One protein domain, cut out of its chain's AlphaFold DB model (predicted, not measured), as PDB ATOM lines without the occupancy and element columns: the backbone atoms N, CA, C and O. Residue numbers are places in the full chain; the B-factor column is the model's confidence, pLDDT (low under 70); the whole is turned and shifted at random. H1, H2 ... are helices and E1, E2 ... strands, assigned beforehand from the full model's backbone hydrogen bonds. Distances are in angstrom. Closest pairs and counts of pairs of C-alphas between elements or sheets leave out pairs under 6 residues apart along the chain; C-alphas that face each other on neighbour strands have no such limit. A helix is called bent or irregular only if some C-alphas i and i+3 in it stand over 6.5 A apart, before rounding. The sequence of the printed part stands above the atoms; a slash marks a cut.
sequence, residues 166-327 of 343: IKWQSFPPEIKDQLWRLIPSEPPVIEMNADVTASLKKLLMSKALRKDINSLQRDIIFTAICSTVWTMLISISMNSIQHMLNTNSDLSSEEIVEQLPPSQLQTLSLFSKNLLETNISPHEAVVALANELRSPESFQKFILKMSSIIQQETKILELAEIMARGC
ATOM      1  N   ILE A 166     -18.246 -19.215 -21.674       88.94
ATOM      2  CA  ILE A 166     -19.354 -19.669 -20.838       88.94
ATOM      3  C   ILE A 166     -20.622 -19.692 -21.684       88.94
ATOM      4  O   ILE A 166     -21.043 -18.657 -22.203       88.94
ATOM      5  N   LYS A 167     -21.267 -20.857 -21.762       89.62
ATOM      6  CA  LYS A 167     -22.585 -21.023 -22.387       89.62
ATOM      7  C   LYS A 167     -23.607 -21.466 -21.358       89.62
ATOM      8  O   LYS A 167     -23.353 -22.385 -20.591       89.62
ATOM      9  N   TRP A 168     -24.775 -20.841 -21.362       87.94
ATOM     10  CA  TRP A 168     -25.895 -21.246 -20.514       87.94
ATOM     11  C   TRP A 168     -26.815 -22.162 -21.306       87.94
ATOM     12  O   TRP A 168     -27.254 -21.790 -22.390       87.94
ATOM     13  N   GLN A 169     -27.122 -23.338 -20.770       87.94
ATOM     14  CA  GLN A 169     -28.023 -24.284 -21.423       87.94
ATOM     15  C   GLN A 169     -28.755 -25.143 -20.391       87.94
ATOM     16  O   GLN A 169     -28.235 -25.388 -19.301       87.94
ATOM     17  N   SER A 170     -29.943 -25.622 -20.745       89.50
ATOM     18  CA  SER A 170     -30.649 -26.628 -19.950       89.50
ATOM     19  C   SER A 170     -29.969 -27.981 -20.121       89.50
ATOM     20  O   SER A 170     -29.675 -28.413 -21.240       89.50
ATOM     21  N   PHE A 171     -29.666 -28.635 -19.006       91.75
ATOM     22  CA  PHE A 171     -28.983 -29.925 -19.018       91.75
ATOM     23  C   PHE A 171     -30.003 -31.059 -19.190       91.75
ATOM     24  O   PHE A 171     -31.138 -30.944 -18.724       91.75
ATOM     25  N   PRO A 172     -29.633 -32.164 -19.861       89.00
ATOM     26  CA  PRO A 172     -30.545 -33.282 -20.047       89.00
ATOM     27  C   PRO A 172     -30.869 -33.959 -18.698       89.00
ATOM     28  O   PRO A 172     -30.099 -33.816 -17.739       89.00
ATOM     29  N   PRO A 173     -32.001 -34.687 -18.593       87.69
ATOM     30  CA  PRO A 173     -32.526 -35.200 -17.323       87.69
ATOM     31  C   PRO A 173     -31.529 -36.022 -16.495       87.69
ATOM     32  O   PRO A 173     -31.603 -36.009 -15.267       87.69
ATOM     33  N   GLU A 174     -30.592 -36.710 -17.150       90.50
ATOM     34  CA  GLU A 174     -29.583 -37.572 -16.528       90.50
ATOM     35  C   GLU A 174     -28.537 -36.788 -15.721       90.50
ATOM     36  O   GLU A 174     -27.960 -37.327 -14.781       90.50
ATOM     37  N   ILE A 175     -28.300 -35.518 -16.070       87.06
ATOM     38  CA  ILE A 175     -27.333 -34.623 -15.409       87.06
ATOM     39  C   ILE A 175     -27.972 -33.290 -14.996       87.06
ATOM     40  O   ILE A 175     -27.283 -32.285 -14.834       87.06
ATOM     41  N   LYS A 176     -29.293 -33.272 -14.793       86.00
ATOM     42  CA  LYS A 176     -30.070 -32.060 -14.482       86.00
ATOM     43  C   LYS A 176     -29.596 -31.304 -13.234       86.00
ATOM     44  O   LYS A 176     -29.816 -30.105 -13.140       86.00
ATOM     45  N   ASP A 177     -28.972 -32.000 -12.282       84.44
ATOM     46  CA  ASP A 177     -28.513 -31.428 -11.010       84.44
ATOM     47  C   ASP A 177     -27.036 -30.986 -11.077       84.44
ATOM     48  O   ASP A 177     -26.512 -30.378 -10.144       84.44
ATOM     49  N   GLN A 178     -26.342 -31.274 -12.184       87.94
ATOM     50  CA  GLN A 178     -24.966 -30.842 -12.396       87.94
ATOM     51  C   GLN A 178     -24.928 -29.334 -12.662       87.94
ATOM     52  O   GLN A 178     -25.661 -28.826 -13.507       87.94
ATOM     53  N   LEU A 179     -24.058 -28.610 -11.954       87.81
ATOM     54  CA  LEU A 179     -23.967 -27.147 -12.055       87.81
ATOM     55  C   LEU A 179     -23.317 -26.674 -13.361       87.81
ATOM     56  O   LEU A 179     -23.700 -25.640 -13.908       87.81
ATOM     57  N   TRP A 180     -22.319 -27.415 -13.841       91.44
ATOM     58  CA  TRP A 180     -21.539 -27.069 -15.022       91.44
ATOM     59  C   TRP A 180     -20.846 -28.302 -15.617       91.44
ATOM     60  O   TRP A 180     -20.638 -29.293 -14.912       91.44
ATOM     61  N   ARG A 181     -20.446 -28.246 -16.892       90.88
ATOM     62  CA  ARG A 181     -19.557 -29.234 -17.530       90.88
ATOM     63  C   ARG A 181     -18.542 -28.556 -18.450       90.88
ATOM     64  O   ARG A 181     -18.832 -27.508 -19.020       90.88
ATOM     65  N   LEU A 182     -17.357 -29.154 -18.584       91.19
ATOM     66  CA  LEU A 182     -16.300 -28.670 -19.473       91.19
ATOM     67  C   LEU A 182     -16.377 -29.374 -20.826       91.19
ATOM     68  O   LEU A 182     -16.393 -30.603 -20.878       91.19
ATOM     69  N   ILE A 183     -16.347 -28.602 -21.903       91.00
ATOM     70  CA  ILE A 183     -16.151 -29.102 -23.257       91.00
ATOM     71  C   ILE A 183     -14.697 -28.820 -23.655       91.00
ATOM     72  O   ILE A 183     -14.276 -27.657 -23.624       91.00
ATOM     73  N   PRO A 184     -13.917 -29.857 -24.008       84.81
ATOM     74  CA  PRO A 184     -12.539 -29.682 -24.435       84.81
ATOM     75  C   PRO A 184     -12.513 -29.041 -25.830       84.81
ATOM     76  O   PRO A 184     -12.813 -29.684 -26.833       84.81
ATOM     77  N   SER A 185     -12.172 -27.758 -25.880       88.25
ATOM     78  CA  SER A 185     -11.977 -26.956 -27.094       88.25
ATOM     79  C   SER A 185     -10.900 -25.901 -26.842       88.25
ATOM     80  O   SER A 185     -10.450 -25.757 -25.707       88.25
ATOM     81  N   GLU A 186     -10.509 -25.152 -27.875       85.50
ATOM     82  CA  GLU A 186      -9.602 -24.006 -27.745       85.50
ATOM     83  C   GLU A 186     -10.297 -22.728 -28.264       85.50
ATOM     84  O   GLU A 186     -10.574 -22.647 -29.464       85.50
ATOM     85  N   PRO A 187     -10.620 -21.750 -27.395       88.06
ATOM     86  CA  PRO A 187     -10.576 -21.856 -25.935       88.06
ATOM     87  C   PRO A 187     -11.643 -22.844 -25.405       88.06
ATOM     88  O   PRO A 187     -12.632 -23.121 -26.100       88.06
ATOM     89  N   PRO A 188     -11.480 -23.401 -24.192       91.25
ATOM     90  CA  PRO A 188     -12.431 -24.347 -23.607       91.25
ATOM     91  C   PRO A 188     -13.818 -23.726 -23.411       91.25
ATOM     92  O   PRO A 188     -13.940 -22.533 -23.142       91.25
ATOM     93  N   VAL A 189     -14.880 -24.529 -23.517       92.06
ATOM     94  CA  VAL A 189     -16.255 -24.065 -23.255       92.06
ATOM     95  C   VAL A 189     -16.753 -24.653 -21.938       92.06
ATOM     96  O   VAL A 189     -16.816 -25.866 -21.762       92.06
ATOM     97  N   ILE A 190     -17.142 -23.787 -21.010       91.88
ATOM     98  CA  ILE A 190     -17.829 -24.127 -19.770       91.88
ATOM     99  C   ILE A 190     -19.322 -23.980 -20.024       91.88
ATOM    100  O   ILE A 190     -19.854 -22.879 -20.173       91.88
ATOM    101  N   GLU A 191     -20.016 -25.103 -20.061       91.75
ATOM    102  CA  GLU A 191     -21.465 -25.101 -20.136       91.75
ATOM    103  C   GLU A 191     -22.029 -25.053 -18.720       91.75
ATOM    104  O   GLU A 191     -21.709 -25.895 -17.885       91.75
ATOM    105  N   MET A 192     -22.848 -24.046 -18.447       90.50
ATOM    106  CA  MET A 192     -23.482 -23.770 -17.166       90.50
ATOM    107  C   MET A 192     -24.944 -24.180 -17.240       90.50
ATOM    108  O   MET A 192     -25.639 -23.859 -18.209       90.50
ATOM    109  N   ASN A 193     -25.418 -24.864 -16.206       89.19
ATOM    110  CA  ASN A 193     -26.792 -25.330 -16.164       89.19
ATOM    111  C   ASN A 193     -27.753 -24.170 -15.876       89.19
ATOM    112  O   ASN A 193     -27.829 -23.662 -14.748       89.19
ATOM    113  N   ALA A 194     -28.492 -23.761 -16.905       84.75
ATOM    114  CA  ALA A 194     -29.412 -22.630 -16.861       84.75
ATOM    115  C   ALA A 194     -30.544 -22.815 -15.838       84.75
ATOM    116  O   ALA A 194     -31.011 -21.827 -15.270       84.75
ATOM    117  N   ASP A 195     -30.932 -24.061 -15.558       79.25
ATOM    118  CA  ASP A 195     -32.080 -24.388 -14.709       79.25
ATOM    119  C   ASP A 195     -31.736 -24.338 -13.211       79.25
ATOM    120  O   ASP A 195     -32.617 -24.186 -12.366       79.25
ATOM    121  N   VAL A 196     -30.444 -24.423 -12.865       68.38
ATOM    122  CA  VAL A 196     -29.973 -24.514 -11.471       68.38
ATOM    123  C   VAL A 196     -29.282 -23.229 -10.997       68.38
ATOM    124  O   VAL A 196     -29.238 -22.952  -9.799       68.38
ATOM    125  N   THR A 197     -28.754 -22.396 -11.902       72.75
ATOM    126  CA  THR A 197     -27.778 -21.349 -11.532       72.75
ATOM    127  C   THR A 197     -28.197 -19.905 -11.861       72.75
ATOM    128  O   THR A 197     -27.383 -19.071 -12.264       72.75
ATOM    129  N   ALA A 198     -29.461 -19.551 -11.588       73.88
ATOM    130  CA  ALA A 198     -29.982 -18.183 -11.752       73.88
ATOM    131  C   ALA A 198     -29.214 -17.120 -10.930       73.88
ATOM    132  O   ALA A 198     -28.942 -16.025 -11.429       73.88
ATOM    133  N   SER A 199     -28.822 -17.441  -9.689       76.62
ATOM    134  CA  SER A 199     -28.054 -16.530  -8.819       76.62
ATOM    135  C   SER A 199     -26.680 -16.202  -9.394       76.62
ATOM    136  O   SER A 199     -26.302 -15.034  -9.445       76.62
ATOM    137  N   LEU A 200     -25.972 -17.210  -9.908       81.25
ATOM    138  CA  LEU A 200     -24.668 -17.013 -10.531       81.25
ATOM    139  C   LEU A 200     -24.783 -16.226 -11.837       81.25
ATOM    140  O   LEU A 200     -23.984 -15.325 -12.076       81.25
ATOM    141  N   LYS A 201     -25.804 -16.499 -12.660       81.19
ATOM    142  CA  LYS A 201     -26.075 -15.689 -13.854       81.19
ATOM    143  C   LYS A 201     -26.273 -14.221 -13.469       81.19
ATOM    144  O   LYS A 201     -25.600 -13.347 -14.004       81.19
ATOM    145  N   LYS A 202     -27.116 -13.942 -12.469       80.19
ATOM    146  CA  LYS A 202     -27.330 -12.583 -11.949       80.19
ATOM    147  C   LYS A 202     -26.038 -11.953 -11.414       80.19
ATOM    148  O   LYS A 202     -25.805 -10.770 -11.653       80.19
ATOM    149  N   LEU A 203     -25.199 -12.720 -10.722       81.44
ATOM    150  CA  LEU A 203     -23.903 -12.273 -10.211       81.44
ATOM    151  C   LEU A 203     -22.942 -11.892 -11.352       81.44
ATOM    152  O   LEU A 203     -22.414 -10.781 -11.381       81.44
ATOM    153  N   LEU A 204     -22.770 -12.777 -12.336       79.00
ATOM    154  CA  LEU A 204     -21.906 -12.562 -13.503       79.00
ATOM    155  C   LEU A 204     -22.446 -11.489 -14.456       79.00
ATOM    156  O   LEU A 204     -21.672 -10.865 -15.176       79.00
ATOM    157  N   MET A 205     -23.739 -11.164 -14.396       75.19
ATOM    158  CA  MET A 205     -24.327 -10.033 -15.127       75.19
ATOM    159  C   MET A 205     -24.244  -8.710 -14.345       75.19
ATOM    160  O   MET A 205     -23.952  -7.664 -14.921       75.19
ATOM    161  N   SER A 206     -24.376  -8.731 -13.016       72.62
ATOM    162  CA  SER A 206     -24.341  -7.522 -12.184       72.62
ATOM    163  C   SER A 206     -22.925  -7.023 -11.883       72.62
ATOM    164  O   SER A 206     -22.233  -7.524 -10.993       72.62
ATOM    165  N   LYS A 207     -22.512  -5.954 -12.575       67.44
ATOM    166  CA  LYS A 207     -21.219  -5.293 -12.328       67.44
ATOM    167  C   LYS A 207     -21.066  -4.823 -10.878       67.44
ATOM    168  O   LYS A 207     -19.965  -4.859 -10.344       67.44
ATOM    169  N   ALA A 208     -22.156  -4.393 -10.240       65.81
ATOM    170  CA  ALA A 208     -22.132  -3.932  -8.855       65.81
ATOM    171  C   ALA A 208     -21.832  -5.073  -7.870       65.81
ATOM    172  O   ALA A 208     -21.009  -4.889  -6.982       65.81
ATOM    173  N   LEU A 209     -22.445  -6.249  -8.058       70.00
ATOM    174  CA  LEU A 209     -22.230  -7.397  -7.168       70.00
ATOM    175  C   LEU A 209     -20.820  -7.975  -7.306       70.00
ATOM    176  O   LEU A 209     -20.227  -8.368  -6.310       70.00
ATOM    177  N   ARG A 210     -20.248  -7.960  -8.518       79.44
ATOM    178  CA  ARG A 210     -18.850  -8.371  -8.733       79.44
ATOM    179  C   ARG A 210     -17.833  -7.447  -8.079       79.44
ATOM    180  O   ARG A 210     -16.726  -7.887  -7.831       79.44
ATOM    181  N   LYS A 211     -18.185  -6.188  -7.801       67.38
ATOM    182  CA  LYS A 211     -17.319  -5.258  -7.062       67.38
ATOM    183  C   LYS A 211     -17.437  -5.406  -5.542       67.38
ATOM    184  O   LYS A 211     -16.715  -4.720  -4.836       67.38
ATOM    185  N   ASP A 212     -18.344  -6.237  -5.028       72.19
ATOM    186  CA  ASP A 212     -18.514  -6.452  -3.589       72.19
ATOM    187  C   ASP A 212     -17.939  -7.816  -3.181       72.19
ATOM    188  O   ASP A 212     -18.582  -8.857  -3.345       72.19
ATOM    189  N   ILE A 213     -16.732  -7.805  -2.606       71.19
ATOM    190  CA  ILE A 213     -16.040  -9.005  -2.098       71.19
ATOM    191  C   ILE A 213     -16.928  -9.796  -1.139       71.19
ATOM    192  O   ILE A 213     -17.015 -11.020  -1.239       71.19
ATOM    193  N   ASN A 214     -17.627  -9.108  -0.234       75.44
ATOM    194  CA  ASN A 214     -18.468  -9.765   0.763       75.44
ATOM    195  C   ASN A 214     -19.680 -10.432   0.111       75.44
ATOM    196  O   ASN A 214     -20.218 -11.406   0.638       75.44
ATOM    197  N   SER A 215     -20.154  -9.908  -1.022       78.12
ATOM    198  CA  SER A 215     -21.181 -10.576  -1.817       78.12
ATOM    199  C   SER A 215     -20.631 -11.842  -2.472       78.12
ATOM    200  O   SER A 215     -21.302 -12.868  -2.421       78.12
ATOM    201  N   LEU A 216     -19.424 -11.791  -3.045       78.81
ATOM    202  CA  LEU A 216     -18.804 -12.937  -3.719       78.81
ATOM    203  C   LEU A 216     -18.457 -14.072  -2.751       78.81
ATOM    204  O   LEU A 216     -18.809 -15.218  -3.010       78.81
ATOM    205  N   GLN A 217     -17.828 -13.764  -1.615       75.75
ATOM    206  CA  GLN A 217     -17.439 -14.771  -0.618       75.75
ATOM    207  C   GLN A 217     -18.642 -15.471   0.029       75.75
ATOM    208  O   GLN A 217     -18.548 -16.631   0.423       75.75
ATOM    209  N   ARG A 218     -19.785 -14.780   0.143       77.12
ATOM    210  CA  ARG A 218     -21.031 -15.378   0.648       77.12
ATOM    211  C   ARG A 218     -21.750 -16.225  -0.401       77.12
ATOM    212  O   ARG A 218     -22.618 -17.017  -0.033       77.12
ATOM    213  N   ASP A 219     -21.417 -16.077  -1.681       83.19
ATOM    214  CA  ASP A 219     -22.011 -16.872  -2.748       83.19
ATOM    215  C   ASP A 219     -21.318 -18.242  -2.839       83.19
ATOM    216  O   ASP A 219     -20.247 -18.421  -3.431       83.19
ATOM    217  N   ILE A 220     -21.961 -19.232  -2.216       83.00
ATOM    218  CA  ILE A 220     -21.496 -20.623  -2.173       83.00
ATOM    219  C   ILE A 220     -21.431 -21.222  -3.584       83.00
ATOM    220  O   ILE A 220     -20.508 -21.981  -3.878       83.00
ATOM    221  N   ILE A 221     -22.375 -20.875  -4.468       83.44
ATOM    222  CA  ILE A 221     -22.438 -21.421  -5.830       83.44
ATOM    223  C   ILE A 221     -21.263 -20.884  -6.641       83.44
ATOM    224  O   ILE A 221     -20.540 -21.661  -7.267       83.44
ATOM    225  N   PHE A 222     -21.033 -19.570  -6.591       85.12
ATOM    226  CA  PHE A 222     -19.890 -18.953  -7.255       85.12
ATOM    227  C   PHE A 222     -18.567 -19.536  -6.754       85.12
ATOM    228  O   PHE A 222     -17.734 -19.945  -7.562       85.12
ATOM    229  N   THR A 223     -18.393 -19.636  -5.435       83.19
ATOM    230  CA  THR A 223     -17.152 -20.138  -4.832       83.19
ATOM    231  C   THR A 223     -16.895 -21.602  -5.196       83.19
ATOM    232  O   THR A 223     -15.764 -21.961  -5.533       83.19
ATOM    233  N   ALA A 224     -17.931 -22.448  -5.189       85.69
ATOM    234  CA  ALA A 224     -17.823 -23.853  -5.577       85.69
ATOM    235  C   ALA A 224     -17.460 -24.012  -7.062       85.69
ATOM    236  O   ALA A 224     -16.581 -24.804  -7.411       85.69
ATOM    237  N   ILE A 225     -18.093 -23.231  -7.939       85.81
ATOM    238  CA  ILE A 225     -17.833 -23.282  -9.380       85.81
ATOM    239  C   ILE A 225     -16.446 -22.728  -9.690       85.81
ATOM    240  O   ILE A 225     -15.676 -23.410 -10.353       85.81
ATOM    241  N   CYS A 226     -16.062 -21.578  -9.132       85.00
ATOM    242  CA  CYS A 226     -14.704 -21.054  -9.275       85.00
ATOM    243  C   CYS A 226     -13.657 -22.065  -8.813       85.00
ATOM    244  O   CYS A 226     -12.713 -22.354  -9.545       85.00
ATOM    245  N   SER A 227     -13.837 -22.639  -7.622       86.06
ATOM    246  CA  SER A 227     -12.862 -23.576  -7.062       86.06
ATOM    247  C   SER A 227     -12.688 -24.815  -7.936       86.06
ATOM    248  O   SER A 227     -11.577 -25.318  -8.066       86.06
ATOM    249  N   THR A 228     -13.762 -25.302  -8.556       89.38
ATOM    250  CA  THR A 228     -13.723 -26.521  -9.374       89.38
ATOM    251  C   THR A 228     -13.270 -26.251 -10.810       89.38
ATOM    252  O   THR A 228     -12.360 -26.925 -11.289       89.38
ATOM    253  N   VAL A 229     -13.830 -25.234 -11.468       90.50
ATOM    254  CA  VAL A 229     -13.489 -24.835 -12.841       90.50
ATOM    255  C   VAL A 229     -12.021 -24.439 -12.952       90.50
ATOM    256  O   VAL A 229     -11.295 -25.011 -13.761       90.50
ATOM    257  N   TRP A 230     -11.556 -23.494 -12.129       91.25
ATOM    258  CA  TRP A 230     -10.192 -22.972 -12.251       91.25
ATOM    259  C   TRP A 230      -9.142 -24.029 -11.926       91.25
ATOM    260  O   TRP A 230      -8.159 -24.163 -12.653       91.25
ATOM    261  N   THR A 231      -9.387 -24.842 -10.894       91.94
ATOM    262  CA  THR A 231      -8.523 -25.987 -10.578       91.94
ATOM    263  C   THR A 231      -8.452 -26.963 -11.751       91.94
ATOM    264  O   THR A 231      -7.370 -27.454 -12.070       91.94
ATOM    265  N   MET A 232      -9.573 -27.226 -12.430       92.06
ATOM    266  CA  MET A 232      -9.601 -28.125 -13.584       92.06
ATOM    267  C   MET A 232      -8.851 -27.548 -14.793       92.06
ATOM    268  O   MET A 232      -8.045 -28.258 -15.386       92.06
ATOM    269  N   LEU A 233      -9.043 -26.269 -15.128       92.38
ATOM    270  CA  LEU A 233      -8.348 -25.618 -16.248       92.38
ATOM    271  C   LEU A 233      -6.823 -25.588 -16.052       92.38
ATOM    272  O   LEU A 233      -6.060 -25.893 -16.973       92.38
ATOM    273  N   ILE A 234      -6.367 -25.285 -14.836       93.44
ATOM    274  CA  ILE A 234      -4.937 -25.292 -14.498       93.44
ATOM    275  C   ILE A 234      -4.389 -26.712 -14.509       93.44
ATOM    276  O   ILE A 234      -3.316 -26.940 -15.054       93.44
ATOM    277  N   SER A 235      -5.134 -27.676 -13.964       93.19
ATOM    278  CA  SER A 235      -4.780 -29.096 -14.017       93.19
ATOM    279  C   SER A 235      -4.570 -29.573 -15.457       93.19
ATOM    280  O   SER A 235      -3.559 -30.204 -15.751       93.19
ATOM    281  N   ILE A 236      -5.472 -29.219 -16.377       92.62
ATOM    282  CA  ILE A 236      -5.349 -29.547 -17.807       92.62
ATOM    283  C   ILE A 236      -4.097 -28.903 -18.414       92.62
ATOM    284  O   ILE A 236      -3.339 -29.568 -19.122       92.62
ATOM    285  N   SER A 237      -3.846 -27.633 -18.099       94.00
ATOM    286  CA  SER A 237      -2.692 -26.892 -18.622       94.00
ATOM    287  C   SER A 237      -1.363 -27.460 -18.096       94.00
ATOM    288  O   SER A 237      -0.439 -27.711 -18.866       94.00
ATOM    289  N   MET A 238      -1.274 -27.767 -16.796       94.31
ATOM    290  CA  MET A 238      -0.095 -28.400 -16.188       94.31
ATOM    291  C   MET A 238       0.124 -29.830 -16.695       94.31
ATOM    292  O   MET A 238       1.263 -30.217 -16.949       94.31
ATOM    293  N   ASN A 239      -0.946 -30.609 -16.888       92.56
ATOM    294  CA  ASN A 239      -0.852 -31.943 -17.487       92.56
ATOM    295  C   ASN A 239      -0.342 -31.877 -18.931       92.56
ATOM    296  O   ASN A 239       0.439 -32.734 -19.335       92.56
ATOM    297  N   SER A 240      -0.737 -30.855 -19.692       92.44
ATOM    298  CA  SER A 240      -0.239 -30.639 -21.057       92.44
ATOM    299  C   SER A 240       1.273 -30.385 -21.054       92.44
ATOM    300  O   SER A 240       1.998 -31.018 -21.821       92.44
ATOM    301  N   ILE A 241       1.772 -29.562 -20.121       93.00
ATOM    302  CA  ILE A 241       3.218 -29.375 -19.902       93.00
ATOM    303  C   ILE A 241       3.901 -30.697 -19.537       93.00
ATOM    304  O   ILE A 241       4.891 -31.061 -20.164       93.00
ATOM    305  N   GLN A 242       3.383 -31.440 -18.552       90.38
ATOM    306  CA  GLN A 242       3.988 -32.708 -18.130       90.38
ATOM    307  C   GLN A 242       4.022 -33.742 -19.255       90.38
ATOM    308  O   GLN A 242       5.020 -34.436 -19.424       90.38
ATOM    309  N   HIS A 243       2.960 -33.827 -20.054       90.81
ATOM    310  CA  HIS A 243       2.924 -34.704 -21.213       90.81
ATOM    311  C   HIS A 243       4.002 -34.322 -22.237       90.81
ATOM    312  O   HIS A 243       4.714 -35.198 -22.725       90.81
ATOM    313  N   MET A 244       4.167 -33.028 -22.533       91.25
ATOM    314  CA  MET A 244       5.221 -32.546 -23.433       91.25
ATOM    315  C   MET A 244       6.625 -32.814 -22.876       91.25
ATOM    316  O   MET A 244       7.459 -33.333 -23.610       91.25
ATOM    317  N   LEU A 245       6.860 -32.565 -21.583       87.88
ATOM    318  CA  LEU A 245       8.130 -32.862 -20.904       87.88
ATOM    319  C   LEU A 245       8.481 -34.354 -20.949       87.88
ATOM    320  O   LEU A 245       9.632 -34.716 -21.173       87.88
ATOM    321  N   ASN A 246       7.488 -35.223 -20.749       86.19
ATOM    322  CA  ASN A 246       7.679 -36.673 -20.752       86.19
ATOM    323  C   ASN A 246       7.895 -37.236 -22.163       86.19
ATOM    324  O   ASN A 246       8.593 -38.234 -22.324       86.19
ATOM    325  N   THR A 247       7.276 -36.623 -23.176       87.31
ATOM    326  CA  THR A 247       7.375 -37.071 -24.573       87.31
ATOM    327  C   THR A 247       8.631 -36.525 -25.257       87.31
ATOM    328  O   THR A 247       9.203 -37.203 -26.104       87.31
ATOM    329  N   ASN A 248       9.082 -35.327 -24.871       84.62
ATOM    330  CA  ASN A 248      10.204 -34.618 -25.478       84.62
ATOM    331  C   ASN A 248      11.205 -34.178 -24.395       84.62
ATOM    332  O   ASN A 248      11.248 -33.008 -24.011       84.62
ATOM    333  N   SER A 249      12.027 -35.114 -23.908       76.12
ATOM    334  CA  SER A 249      12.996 -34.871 -22.823       76.12
ATOM    335  C   SER A 249      14.027 -33.779 -23.120       76.12
ATOM    336  O   SER A 249      14.568 -33.179 -22.190       76.12
ATOM    337  N   ASP A 250      14.292 -33.542 -24.404       84.00
ATOM    338  CA  ASP A 250      15.358 -32.657 -24.875       84.00
ATOM    339  C   ASP A 250      14.901 -31.201 -25.011       84.00
ATOM    340  O   ASP A 250      15.743 -30.309 -25.116       84.00
ATOM    341  N   LEU A 251      13.587 -30.947 -24.985       87.31
ATOM    342  CA  LEU A 251      13.066 -29.587 -25.035       87.31
ATOM    343  C   LEU A 251      13.322 -28.866 -23.710       87.31
ATOM    344  O   LEU A 251      13.122 -29.399 -22.609       87.31
ATOM    345  N   SER A 252      13.734 -27.612 -23.834       89.94
ATOM    346  CA  SER A 252      13.746 -26.656 -22.736       89.94
ATOM    347  C   SER A 252      12.320 -26.332 -22.285       89.94
ATOM    348  O   SER A 252      11.332 -26.554 -22.988       89.94
ATOM    349  N   SER A 253      12.196 -25.822 -21.064       88.75
ATOM    350  CA  SER A 253      10.888 -25.451 -20.523       88.75
ATOM    351  C   SER A 253      10.312 -24.231 -21.247       88.75
ATOM    352  O   SER A 253       9.100 -24.136 -21.400       88.75
ATOM    353  N   GLU A 254      11.167 -23.346 -21.755       89.25
ATOM    354  CA  GLU A 254      10.815 -22.226 -22.620       89.25
ATOM    355  C   GLU A 254      10.163 -22.707 -23.925       89.25
ATOM    356  O   GLU A 254       9.050 -22.290 -24.236       89.25
ATOM    357  N   GLU A 255      10.785 -23.658 -24.630       89.69
ATOM    358  CA  GLU A 255      10.239 -24.219 -25.879       89.69
ATOM    359  C   GLU A 255       8.895 -24.932 -25.671       89.69
ATOM    360  O   GLU A 255       8.043 -24.929 -26.558       89.69
ATOM    361  N   ILE A 256       8.690 -25.552 -24.506       90.94
ATOM    362  CA  ILE A 256       7.415 -26.191 -24.155       90.94
ATOM    363  C   ILE A 256       6.334 -25.144 -23.895       90.94
ATOM    364  O   ILE A 256       5.194 -25.319 -24.324       90.94
ATOM    365  N   VAL A 257       6.678 -24.055 -23.205       89.00
ATOM    366  CA  VAL A 257       5.745 -22.958 -22.927       89.00
ATOM    367  C   VAL A 257       5.321 -22.253 -24.217       89.00
ATOM    368  O   VAL A 257       4.142 -21.937 -24.361       89.00
ATOM    369  N   GLU A 258       6.229 -22.082 -25.179       88.38
ATOM    370  CA  GLU A 258       5.922 -21.515 -26.503       88.38
ATOM    371  C   GLU A 258       4.971 -22.387 -27.342       88.38
ATOM    372  O   GLU A 258       4.268 -21.874 -28.213       88.38
ATOM    373  N   GLN A 259       4.911 -23.695 -27.076       89.75
ATOM    374  CA  GLN A 259       4.020 -24.635 -27.767       89.75
ATOM    375  C   GLN A 259       2.623 -24.730 -27.139       89.75
ATOM    376  O   GLN A 259       1.747 -25.405 -27.691       89.75
ATOM    377  N   LEU A 260       2.388 -24.088 -25.990       90.06
ATOM    378  CA  LEU A 260       1.090 -24.141 -25.328       90.06
ATOM    379  C   LEU A 260       0.023 -23.364 -26.108       90.06
ATOM    380  O   LEU A 260       0.290 -22.272 -26.616       90.06
ATOM    381  N   PRO A 261      -1.226 -23.860 -26.128       90.06
ATOM    382  CA  PRO A 261      -2.347 -23.075 -26.611       90.06
ATOM    383  C   PRO A 261      -2.477 -21.748 -25.840       90.06
ATOM    384  O   PRO A 261      -2.254 -21.728 -24.620       90.06
ATOM    385  N   PRO A 262      -2.879 -20.645 -26.499       87.06
ATOM    386  CA  PRO A 262      -2.976 -19.333 -25.862       87.06
ATOM    387  C   PRO A 262      -3.833 -19.324 -24.592       87.06
ATOM    388  O   PRO A 262      -3.442 -18.702 -23.603       87.06
ATOM    389  N   SER A 263      -4.962 -20.046 -24.569       88.94
ATOM    390  CA  SER A 263      -5.833 -20.082 -23.387       88.94
ATOM    391  C   SER A 263      -5.171 -20.770 -22.188       88.94
ATOM    392  O   SER A 263      -5.339 -20.336 -21.044       88.94
ATOM    393  N   GLN A 264      -4.358 -21.801 -22.434       91.19
ATOM    394  CA  GLN A 264      -3.613 -22.511 -21.395       91.19
ATOM    395  C   GLN A 264      -2.474 -21.649 -20.855       91.19
ATOM    396  O   GLN A 264      -2.301 -21.545 -19.640       91.19
ATOM    397  N   LEU A 265      -1.740 -20.966 -21.737       89.31
ATOM    398  CA  LEU A 265      -0.689 -20.033 -21.338       89.31
ATOM    399  C   LEU A 265      -1.248 -18.891 -20.478       89.31
ATOM    400  O   LEU A 265      -0.683 -18.560 -19.431       89.31
ATOM    401  N   GLN A 266      -2.387 -18.318 -20.878       86.81
ATOM    402  CA  GLN A 266      -3.082 -17.295 -20.093       86.81
ATOM    403  C   GLN A 266      -3.559 -17.849 -18.743       86.81
ATOM    404  O   GLN A 266      -3.328 -17.220 -17.710       86.81
ATOM    405  N   THR A 267      -4.153 -19.049 -18.732       90.94
ATOM    406  CA  THR A 267      -4.576 -19.735 -17.501       90.94
ATOM    407  C   THR A 267      -3.408 -19.889 -16.531       90.94
ATOM    408  O   THR A 267      -3.517 -19.518 -15.364       90.94
ATOM    409  N   LEU A 268      -2.266 -20.394 -16.995       91.50
ATOM    410  CA  LEU A 268      -1.090 -20.584 -16.150       91.50
ATOM    411  C   LEU A 268      -0.501 -19.250 -15.685       91.50
ATOM    412  O   LEU A 268      -0.104 -19.131 -14.524       91.50
ATOM    413  N   SER A 269      -0.494 -18.228 -16.537       87.44
ATOM    414  CA  SER A 269       0.019 -16.894 -16.197       87.44
ATOM    415  C   SER A 269      -0.720 -16.259 -15.012       87.44
ATOM    416  O   SER A 269      -0.096 -15.568 -14.205       87.44
ATOM    417  N   LEU A 270      -2.021 -16.535 -14.855       86.56
ATOM    418  CA  LEU A 270      -2.839 -16.029 -13.741       86.56
ATOM    419  C   LEU A 270      -2.481 -16.626 -12.373       86.56
ATOM    420  O   LEU A 270      -2.770 -16.012 -11.341       86.56
ATOM    421  N   PHE A 271      -1.895 -17.826 -12.351       90.50
ATOM    422  CA  PHE A 271      -1.700 -18.602 -11.123       90.50
ATOM    423  C   PHE A 271      -0.238 -18.919 -10.809       90.50
ATOM    424  O   PHE A 271       0.082 -19.144  -9.644       90.50
ATOM    425  N   SER A 272       0.666 -18.895 -11.791       90.19
ATOM    426  CA  SER A 272       2.050 -19.364 -11.618       90.19
ATOM    427  C   SER A 272       2.806 -18.613 -10.518       90.19
ATOM    428  O   SER A 272       3.452 -19.248  -9.688       90.19
ATOM    429  N   LYS A 273       2.658 -17.282 -10.425       89.06
ATOM    430  CA  LYS A 273       3.271 -16.493  -9.337       89.06
ATOM    431  C   LYS A 273       2.785 -16.937  -7.956       89.06
ATOM    432  O   LYS A 273       3.591 -17.121  -7.050       89.06
ATOM    433  N   ASN A 274       1.474 -17.141  -7.805       88.44
ATOM    434  CA  ASN A 274       0.862 -17.570  -6.546       88.44
ATOM    435  C   ASN A 274       1.230 -19.019  -6.189       88.44
ATOM    436  O   ASN A 274       1.437 -19.323  -5.020       88.44
ATOM    437  N   LEU A 275       1.326 -19.906  -7.182       90.50
ATOM    438  CA  LEU A 275       1.705 -21.309  -6.989       90.50
ATOM    439  C   LEU A 275       3.166 -21.455  -6.540       90.50
ATOM    440  O   LEU A 275       3.462 -22.259  -5.645       90.50
ATOM    441  N   LEU A 276       4.051 -20.658  -7.144       90.75
ATOM    442  CA  LEU A 276       5.485 -20.628  -6.859       90.75
ATOM    443  C   LEU A 276       5.858 -19.722  -5.679       90.75
ATOM    444  O   LEU A 276       6.978 -19.823  -5.195       90.75
ATOM    445  N   GLU A 277       4.947 -18.858  -5.223       88.94
ATOM    446  CA  GLU A 277       5.203 -17.840  -4.190       88.94
ATOM    447  C   GLU A 277       6.348 -16.884  -4.584       88.94
ATOM    448  O   GLU A 277       7.245 -16.580  -3.801       88.94
ATOM    449  N   THR A 278       6.322 -16.402  -5.834       81.50
ATOM    450  CA  THR A 278       7.361 -15.530  -6.410       81.50
ATOM    451  C   THR A 278       6.793 -14.222  -6.960       81.50
ATOM    452  O   THR A 278       5.626 -14.137  -7.336       81.50
ATOM    453  N   ASN A 279       7.653 -13.201  -7.061       77.81
ATOM    454  CA  ASN A 279       7.305 -11.870  -7.584       77.81
ATOM    455  C   ASN A 279       7.871 -11.589  -8.992       77.81
ATOM    456  O   ASN A 279       7.920 -10.438  -9.416       77.81
ATOM    457  N   ILE A 280       8.302 -12.622  -9.722       77.75
ATOM    458  CA  ILE A 280       8.818 -12.502 -11.100       77.75
ATOM    459  C   ILE A 280       7.694 -12.188 -12.100       77.75
ATOM    460  O   ILE A 280       6.523 -12.125 -11.718       77.75
ATOM    461  N   SER A 281       8.008 -11.948 -13.377       78.31
ATOM    462  CA  SER A 281       6.968 -11.674 -14.382       78.31
ATOM    463  C   SER A 281       6.073 -12.907 -14.637       78.31
ATOM    464  O   SER A 281       6.504 -14.032 -14.388       78.31
ATOM    465  N   PRO A 282       4.816 -12.748 -15.112       75.25
ATOM    466  CA  PRO A 282       3.919 -13.887 -15.342       75.25
ATOM    467  C   PRO A 282       4.506 -14.935 -16.294       75.25
ATOM    468  O   PRO A 282       4.431 -16.121 -16.003       75.25
ATOM    469  N   HIS A 283       5.145 -14.498 -17.382       79.06
ATOM    470  CA  HIS A 283       5.767 -15.397 -18.354       79.06
ATOM    471  C   HIS A 283       6.934 -16.185 -17.742       79.06
ATOM    472  O   HIS A 283       6.977 -17.408 -17.846       79.06
ATOM    473  N   GLU A 284       7.844 -15.507 -17.033       79.88
ATOM    474  CA  GLU A 284       8.942 -16.174 -16.316       79.88
ATOM    475  C   GLU A 284       8.413 -17.143 -15.251       79.88
ATOM    476  O   GLU A 284       8.976 -18.218 -15.061       79.88
ATOM    477  N   ALA A 285       7.301 -16.807 -14.588       85.69
ATOM    478  CA  ALA A 285       6.654 -17.694 -13.628       85.69
ATOM    479  C   ALA A 285       6.100 -18.964 -14.286       85.69
ATOM    480  O   ALA A 285       6.206 -20.033 -13.691       85.69
ATOM    481  N   VAL A 286       5.544 -18.885 -15.499       91.00
ATOM    482  CA  VAL A 286       5.079 -20.075 -16.233       91.00
ATOM    483  C   VAL A 286       6.259 -20.971 -16.622       91.00
ATOM    484  O   VAL A 286       6.191 -22.186 -16.441       91.00
ATOM    485  N   VAL A 287       7.368 -20.389 -17.086       90.88
ATOM    486  CA  VAL A 287       8.598 -21.141 -17.399       90.88
ATOM    487  C   VAL A 287       9.173 -21.812 -16.146       90.88
ATOM    488  O   VAL A 287       9.511 -22.997 -16.165       90.88
ATOM    489  N   ALA A 288       9.228 -21.096 -15.021       91.06
ATOM    490  CA  ALA A 288       9.652 -21.655 -13.740       91.06
ATOM    491  C   ALA A 288       8.717 -22.781 -13.260       91.06
ATOM    492  O   ALA A 288       9.189 -23.802 -12.764       91.06
ATOM    493  N   LEU A 289       7.403 -22.642 -13.464       94.31
ATOM    494  CA  LEU A 289       6.426 -23.689 -13.160       94.31
ATOM    495  C   LEU A 289       6.682 -24.940 -14.012       94.31
ATOM    496  O   LEU A 289       6.664 -26.048 -13.483       94.31
ATOM    497  N   ALA A 290       6.959 -24.776 -15.309       93.44
ATOM    498  CA  ALA A 290       7.296 -25.889 -16.192       93.44
ATOM    499  C   ALA A 290       8.574 -26.621 -15.743       93.44
ATOM    500  O   ALA A 290       8.605 -27.852 -15.745       93.44
ATOM    501  N   ASN A 291       9.586 -25.891 -15.265       92.38
ATOM    502  CA  ASN A 291      10.780 -26.489 -14.660       92.38
ATOM    503  C   ASN A 291      10.447 -27.302 -13.399       92.38
ATOM    504  O   ASN A 291      10.882 -28.446 -13.278       92.38
ATOM    505  N   GLU A 292       9.639 -26.756 -12.489       92.75
ATOM    506  CA  GLU A 292       9.217 -27.453 -11.268       92.75
ATOM    507  C   GLU A 292       8.390 -28.714 -11.561       92.75
ATOM    508  O   GLU A 292       8.508 -29.710 -10.847       92.75
ATOM    509  N   LEU A 293       7.582 -28.710 -12.626       92.62
ATOM    510  CA  LEU A 293       6.767 -29.859 -13.040       92.62
ATOM    511  C   LEU A 293       7.582 -31.062 -13.538       92.62
ATOM    512  O   LEU A 293       7.010 -32.150 -13.650       92.62
ATOM    513  N   ARG A 294       8.892 -30.898 -13.791       88.50
ATOM    514  CA  ARG A 294       9.826 -32.013 -14.041       88.50
ATOM    515  C   ARG A 294      10.052 -32.864 -12.795       88.50
ATOM    516  O   ARG A 294      10.362 -34.049 -12.910       88.50
ATOM    517  N   SER A 295       9.921 -32.269 -11.612       88.31
ATOM    518  CA  SER A 295      10.074 -32.998 -10.360       88.31
ATOM    519  C   SER A 295       8.845 -33.874 -10.102       88.31
ATOM    520  O   SER A 295       7.706 -33.429 -10.303       88.31
ATOM    521  N   PRO A 296       9.039 -35.116  -9.624       77.31
ATOM    522  CA  PRO A 296       7.927 -35.938  -9.174       77.31
ATOM    523  C   PRO A 296       7.191 -35.219  -8.031       77.31
ATOM    524  O   PRO A 296       7.794 -34.472  -7.268       77.31
ATOM    525  N   GLU A 297       5.876 -35.428  -7.927       86.06
ATOM    526  CA  GLU A 297       4.988 -34.850  -6.892       86.06
ATOM    527  C   GLU A 297       4.648 -33.349  -7.024       86.06
ATOM    528  O   GLU A 297       3.647 -32.910  -6.446       86.06
ATOM    529  N   SER A 298       5.373 -32.568  -7.836       89.88
ATOM    530  CA  SER A 298       5.107 -31.126  -8.021       89.88
ATOM    531  C   SER A 298       3.673 -30.826  -8.451       89.88
ATOM    532  O   SER A 298       3.033 -29.928  -7.906       89.88
ATOM    533  N   PHE A 299       3.127 -31.619  -9.375       91.69
ATOM    534  CA  PHE A 299       1.749 -31.466  -9.837       91.69
ATOM    535  C   PHE A 299       0.745 -31.525  -8.679       91.69
ATOM    536  O   PHE A 299      -0.082 -30.629  -8.510       91.69
ATOM    537  N   GLN A 300       0.842 -32.557  -7.837       90.25
ATOM    538  CA  GLN A 300      -0.082 -32.751  -6.723       90.25
ATOM    539  C   GLN A 300       0.074 -31.639  -5.680       90.25
ATOM    540  O   GLN A 300      -0.925 -31.120  -5.180       90.25
ATOM    541  N   LYS A 301       1.313 -31.207  -5.417       91.44
ATOM    542  CA  LYS A 301       1.608 -30.060  -4.550       91.44
ATOM    543  C   LYS A 301       0.935 -28.777  -5.053       91.44
ATOM    544  O   LYS A 301       0.326 -28.068  -4.255       91.44
ATOM    545  N   PHE A 302       1.000 -28.488  -6.354       92.75
ATOM    546  CA  PHE A 302       0.364 -27.301  -6.934       92.75
ATOM    547  C   PHE A 302      -1.163 -27.371  -6.891       92.75
ATOM    548  O   PHE A 302      -1.802 -26.400  -6.486       92.75
ATOM    549  N   ILE A 303      -1.754 -28.525  -7.206       91.50
ATOM    550  CA  ILE A 303      -3.210 -28.714  -7.124       91.50
ATOM    551  C   ILE A 303      -3.729 -28.493  -5.698       91.50
ATOM    552  O   ILE A 303      -4.754 -27.841  -5.519       91.50
ATOM    553  N   LEU A 304      -3.014 -28.958  -4.670       90.00
ATOM    554  CA  LEU A 304      -3.418 -28.741  -3.277       90.00
ATOM    555  C   LEU A 304      -3.399 -27.259  -2.869       90.00
ATOM    556  O   LEU A 304      -4.217 -26.842  -2.048       90.00
ATOM    557  N   LYS A 305      -2.521 -26.440  -3.463       90.94
ATOM    558  CA  LYS A 305      -2.479 -24.991  -3.207       90.94
ATOM    559  C   LYS A 305      -3.648 -24.232  -3.841       90.94
ATOM    560  O   LYS A 305      -3.998 -23.156  -3.350       90.94
ATOM    561  N   MET A 306      -4.281 -24.773  -4.884       89.19
ATOM    562  CA  MET A 306      -5.289 -24.065  -5.684       89.19
ATOM    563  C   MET A 306      -6.448 -23.499  -4.865       89.19
ATOM    564  O   MET A 306      -6.798 -22.332  -5.030       89.19
ATOM    565  N   SER A 307      -7.009 -24.294  -3.950       82.88
ATOM    566  CA  SER A 307      -8.125 -23.857  -3.102       82.88
ATOM    567  C   SER A 307      -7.753 -22.617  -2.285       82.88
ATOM    568  O   SER A 307      -8.530 -21.666  -2.238       82.88
ATOM    569  N   SER A 308      -6.558 -22.607  -1.689       86.31
ATOM    570  CA  SER A 308      -6.094 -21.483  -0.875       86.31
ATOM    571  C   SER A 308      -5.860 -20.224  -1.708       86.31
ATOM    572  O   SER A 308      -6.175 -19.131  -1.251       86.31
ATOM    573  N   ILE A 309      -5.374 -20.373  -2.947       87.75
ATOM    574  CA  ILE A 309      -5.117 -19.254  -3.862       87.75
ATOM    575  C   ILE A 309      -6.433 -18.635  -4.338       87.75
ATOM    576  O   ILE A 309      -6.585 -17.419  -4.300       87.75
ATOM    577  N   ILE A 310      -7.403 -19.457  -4.747       84.06
ATOM    578  CA  ILE A 310      -8.721 -18.996  -5.219       84.06
ATOM    579  C   ILE A 310      -9.471 -18.236  -4.117       84.06
ATOM    580  O   ILE A 310     -10.175 -17.271  -4.405       84.06
ATOM    581  N   GLN A 311      -9.306 -18.653  -2.859       79.94
ATOM    582  CA  GLN A 311      -9.947 -18.029  -1.701       79.94
ATOM    583  C   GLN A 311      -9.282 -16.718  -1.251       79.94
ATOM    584  O   GLN A 311      -9.820 -16.047  -0.370       79.94
ATOM    585  N   GLN A 312      -8.152 -16.315  -1.844       80.31
ATOM    586  CA  GLN A 312      -7.554 -15.007  -1.571       80.31
ATOM    587  C   GLN A 312      -8.513 -13.889  -2.006       80.31
ATOM    588  O   GLN A 312      -9.068 -13.922  -3.106       80.31
ATOM    589  N   GLU A 313      -8.683 -12.875  -1.151       65.88
ATOM    590  CA  GLU A 313      -9.664 -11.791  -1.338       65.88
ATOM    591  C   GLU A 313      -9.517 -11.056  -2.676       65.88
ATOM    592  O   GLU A 313     -10.498 -10.635  -3.281       65.88
ATOM    593  N   THR A 314      -8.288 -10.914  -3.160       69.06
ATOM    594  CA  THR A 314      -7.981 -10.238  -4.423       69.06
ATOM    595  C   THR A 314      -8.219 -11.148  -5.623       69.06
ATOM    596  O   THR A 314      -8.723 -10.703  -6.653       69.06
ATOM    597  N   LYS A 315      -7.926 -12.443  -5.472       81.69
ATOM    598  CA  LYS A 315      -8.053 -13.435  -6.537       81.69
ATOM    599  C   LYS A 315      -9.521 -13.704  -6.860       81.69
ATOM    600  O   LYS A 315      -9.881 -13.742  -8.027       81.69
ATOM    601  N   ILE A 316     -10.398 -13.812  -5.862       81.75
ATOM    602  CA  ILE A 316     -11.819 -14.127  -6.099       81.75
ATOM    603  C   ILE A 316     -12.534 -13.083  -6.979       81.75
ATOM    604  O   ILE A 316     -13.346 -13.441  -7.834       81.75
ATOM    605  N   LEU A 317     -12.191 -11.804  -6.815       79.19
ATOM    606  CA  LEU A 317     -12.685 -10.704  -7.644       79.19
ATOM    607  C   LEU A 317     -12.155 -10.796  -9.081       79.19
ATOM    608  O   LEU A 317     -12.933 -10.710 -10.030       79.19
ATOM    609  N   GLU A 318     -10.846 -11.017  -9.235       80.75
ATOM    610  CA  GLU A 318     -10.188 -11.178 -10.536       80.75
ATOM    611  C   GLU A 318     -10.835 -12.324 -11.335       80.75
ATOM    612  O   GLU A 318     -11.197 -12.167 -12.504       80.75
ATOM    613  N   LEU A 319     -11.077 -13.463 -10.678       86.12
ATOM    614  CA  LEU A 319     -11.736 -14.622 -11.278       86.12
ATOM    615  C   LEU A 319     -13.190 -14.325 -11.669       86.12
ATOM    616  O   LEU A 319     -13.629 -14.761 -12.734       86.12
ATOM    617  N   ALA A 320     -13.930 -13.551 -10.864       83.19
ATOM    618  CA  ALA A 320     -15.293 -13.129 -11.196       83.19
ATOM    619  C   ALA A 320     -15.334 -12.257 -12.462       83.19
ATOM    620  O   ALA A 320     -16.237 -12.398 -13.290       83.19
ATOM    621  N   GLU A 321     -14.359 -11.362 -12.630       79.75
ATOM    622  CA  GLU A 321     -14.238 -10.515 -13.818       79.75
ATOM    623  C   GLU A 321     -13.869 -11.314 -15.068       79.75
ATOM    624  O   GLU A 321     -14.409 -11.054 -16.144       79.75
ATOM    625  N   ILE A 322     -12.983 -12.304 -14.944       83.38
ATOM    626  CA  ILE A 322     -12.644 -13.188 -16.065       83.38
ATOM    627  C   ILE A 322     -13.842 -14.061 -16.450       83.38
ATOM    628  O   ILE A 322     -14.184 -14.138 -17.628       83.38
ATOM    629  N   MET A 323     -14.540 -14.653 -15.474       85.19
ATOM    630  CA  MET A 323     -15.750 -15.433 -15.747       85.19
ATOM    631  C   MET A 323     -16.830 -14.596 -16.439       85.19
ATOM    632  O   MET A 323     -17.450 -15.069 -17.386       85.19
ATOM    633  N   ALA A 324     -17.030 -13.346 -16.014       81.25
ATOM    634  CA  ALA A 324     -17.993 -12.453 -16.653       81.25
ATOM    635  C   ALA A 324     -17.620 -12.117 -18.108       81.25
ATOM    636  O   ALA A 324     -18.517 -11.986 -18.936       81.25
ATOM    637  N   ARG A 325     -16.322 -12.005 -18.430       79.44
ATOM    638  CA  ARG A 325     -15.837 -11.815 -19.811       79.44
ATOM    639  C   ARG A 325     -16.055 -13.049 -20.683       79.44
ATOM    640  O   ARG A 325     -16.405 -12.903 -21.846       79.44
ATOM    641  N   GLY A 326     -15.902 -14.244 -20.112       78.31
ATOM    642  CA  GLY A 326     -16.146 -15.498 -20.823       78.31
ATOM    643  C   GLY A 326     -17.609 -15.714 -21.213       78.31
ATOM    644  O   GLY A 326     -17.894 -16.532 -22.082       78.31
ATOM    645  N   CYS A 327     -18.561 -14.999 -20.609       78.94
ATOM    646  CA  CYS A 327     -19.950 -15.052 -21.045       78.94
ATOM    647  C   CYS A 327     -20.123 -14.341 -22.398       78.94
ATOM    648  O   CYS A 327     -20.300 -13.126 -22.454       78.94
TER     649      CYS A 327
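What this domain is: This is residues 166 to 327 of the 343 residues of an uncharacterized protein of uncultured Prochlorococcus marinus clone ASNC1092 (UniProt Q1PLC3). One long helix, H4, runs like a spine through most of the length; H8 folds back beside it, H5 and H6 pack on its later half, and H7 packs on both H5 and H6. Near the spine's start the last helix, H9, stands crosswise to it with H1 and H3 packed on H9 and the short H2 between them, and a small three-stranded sheet is grazed by H4 and by the end of H9. The printed part has 162 residues, with three named strands followed by nine named helices; the sheet, in the order E1, E3, E2, is mixed, and the class is mostly helix. The whole is compact, with a radius of gyration of the C-alphas of 16.7 A and spans of 49 by 35 by 24 A.

Where its parts are: E1 is residues 166 to 169, from C-alpha 166 at (-19.354, -19.669, -20.838). E2 is residues 180 to 183 and E3 residues 189 to 193. H1 is residues 198 to 205, H2 207 to 210 and H3 213 to 218. H4, residues 220 to 247, is 40.1 A long, from (-21.496, -20.623, -2.173) to (7.375, -37.071, -24.573). H5 is residues 253 to 258. H6, residues 262 to 276, is 20.8 A long and irregular, with C-alphas 270 and 273 7.5 A apart. H7, residues 282 to 292, is 15.1 A long. H8, residues 298 to 310, is 18.6 A long and only just irregular, with C-alphas 304 and 307 6.8 A apart. H9, residues 313 to 326, is 20.9 A long.

How they stand to each other: E1 and E3 are parallel, with N 192 and O 167 2.8 A apart, within hydrogen-bond range. E2 and E3 form an antiparallel hairpin, with N 181 and O 191 2.8 A apart. H4, the hub, touches five helices. It touches H8 at a shallow tilt of 24 degrees, opposite ways, closest at the C-alphas of Thr 231 and Met 306, 6.2 A. H6 is about perpendicular to H4 at 80 degrees; their closest C-alphas, Ser 237 and Gln 264, are 5.3 A apart. H9 touches H1, about perpendicular at 90 degrees, closest at the C-alphas of Leu 204 and Ala 324, 5.0 A. Every O i to N i+4 pair is within hydrogen-bond range in H1, H3, H5 and H7; the figures are 23 of 24 in H4, 8 of 11 in H6, 7 of 9 in H8 and 9 of 10 in H9, and H2 is too short for such a pair.

The domain as a whole: The C-alphas farthest apart, those of Ala 208 and Asp 250, are 49.9 A apart. The printed part has no cut and no long link. Mean pLDDT of the printed part is 85.5; residues 196, 207 to 208, 211 and 313 to 314 are under 70.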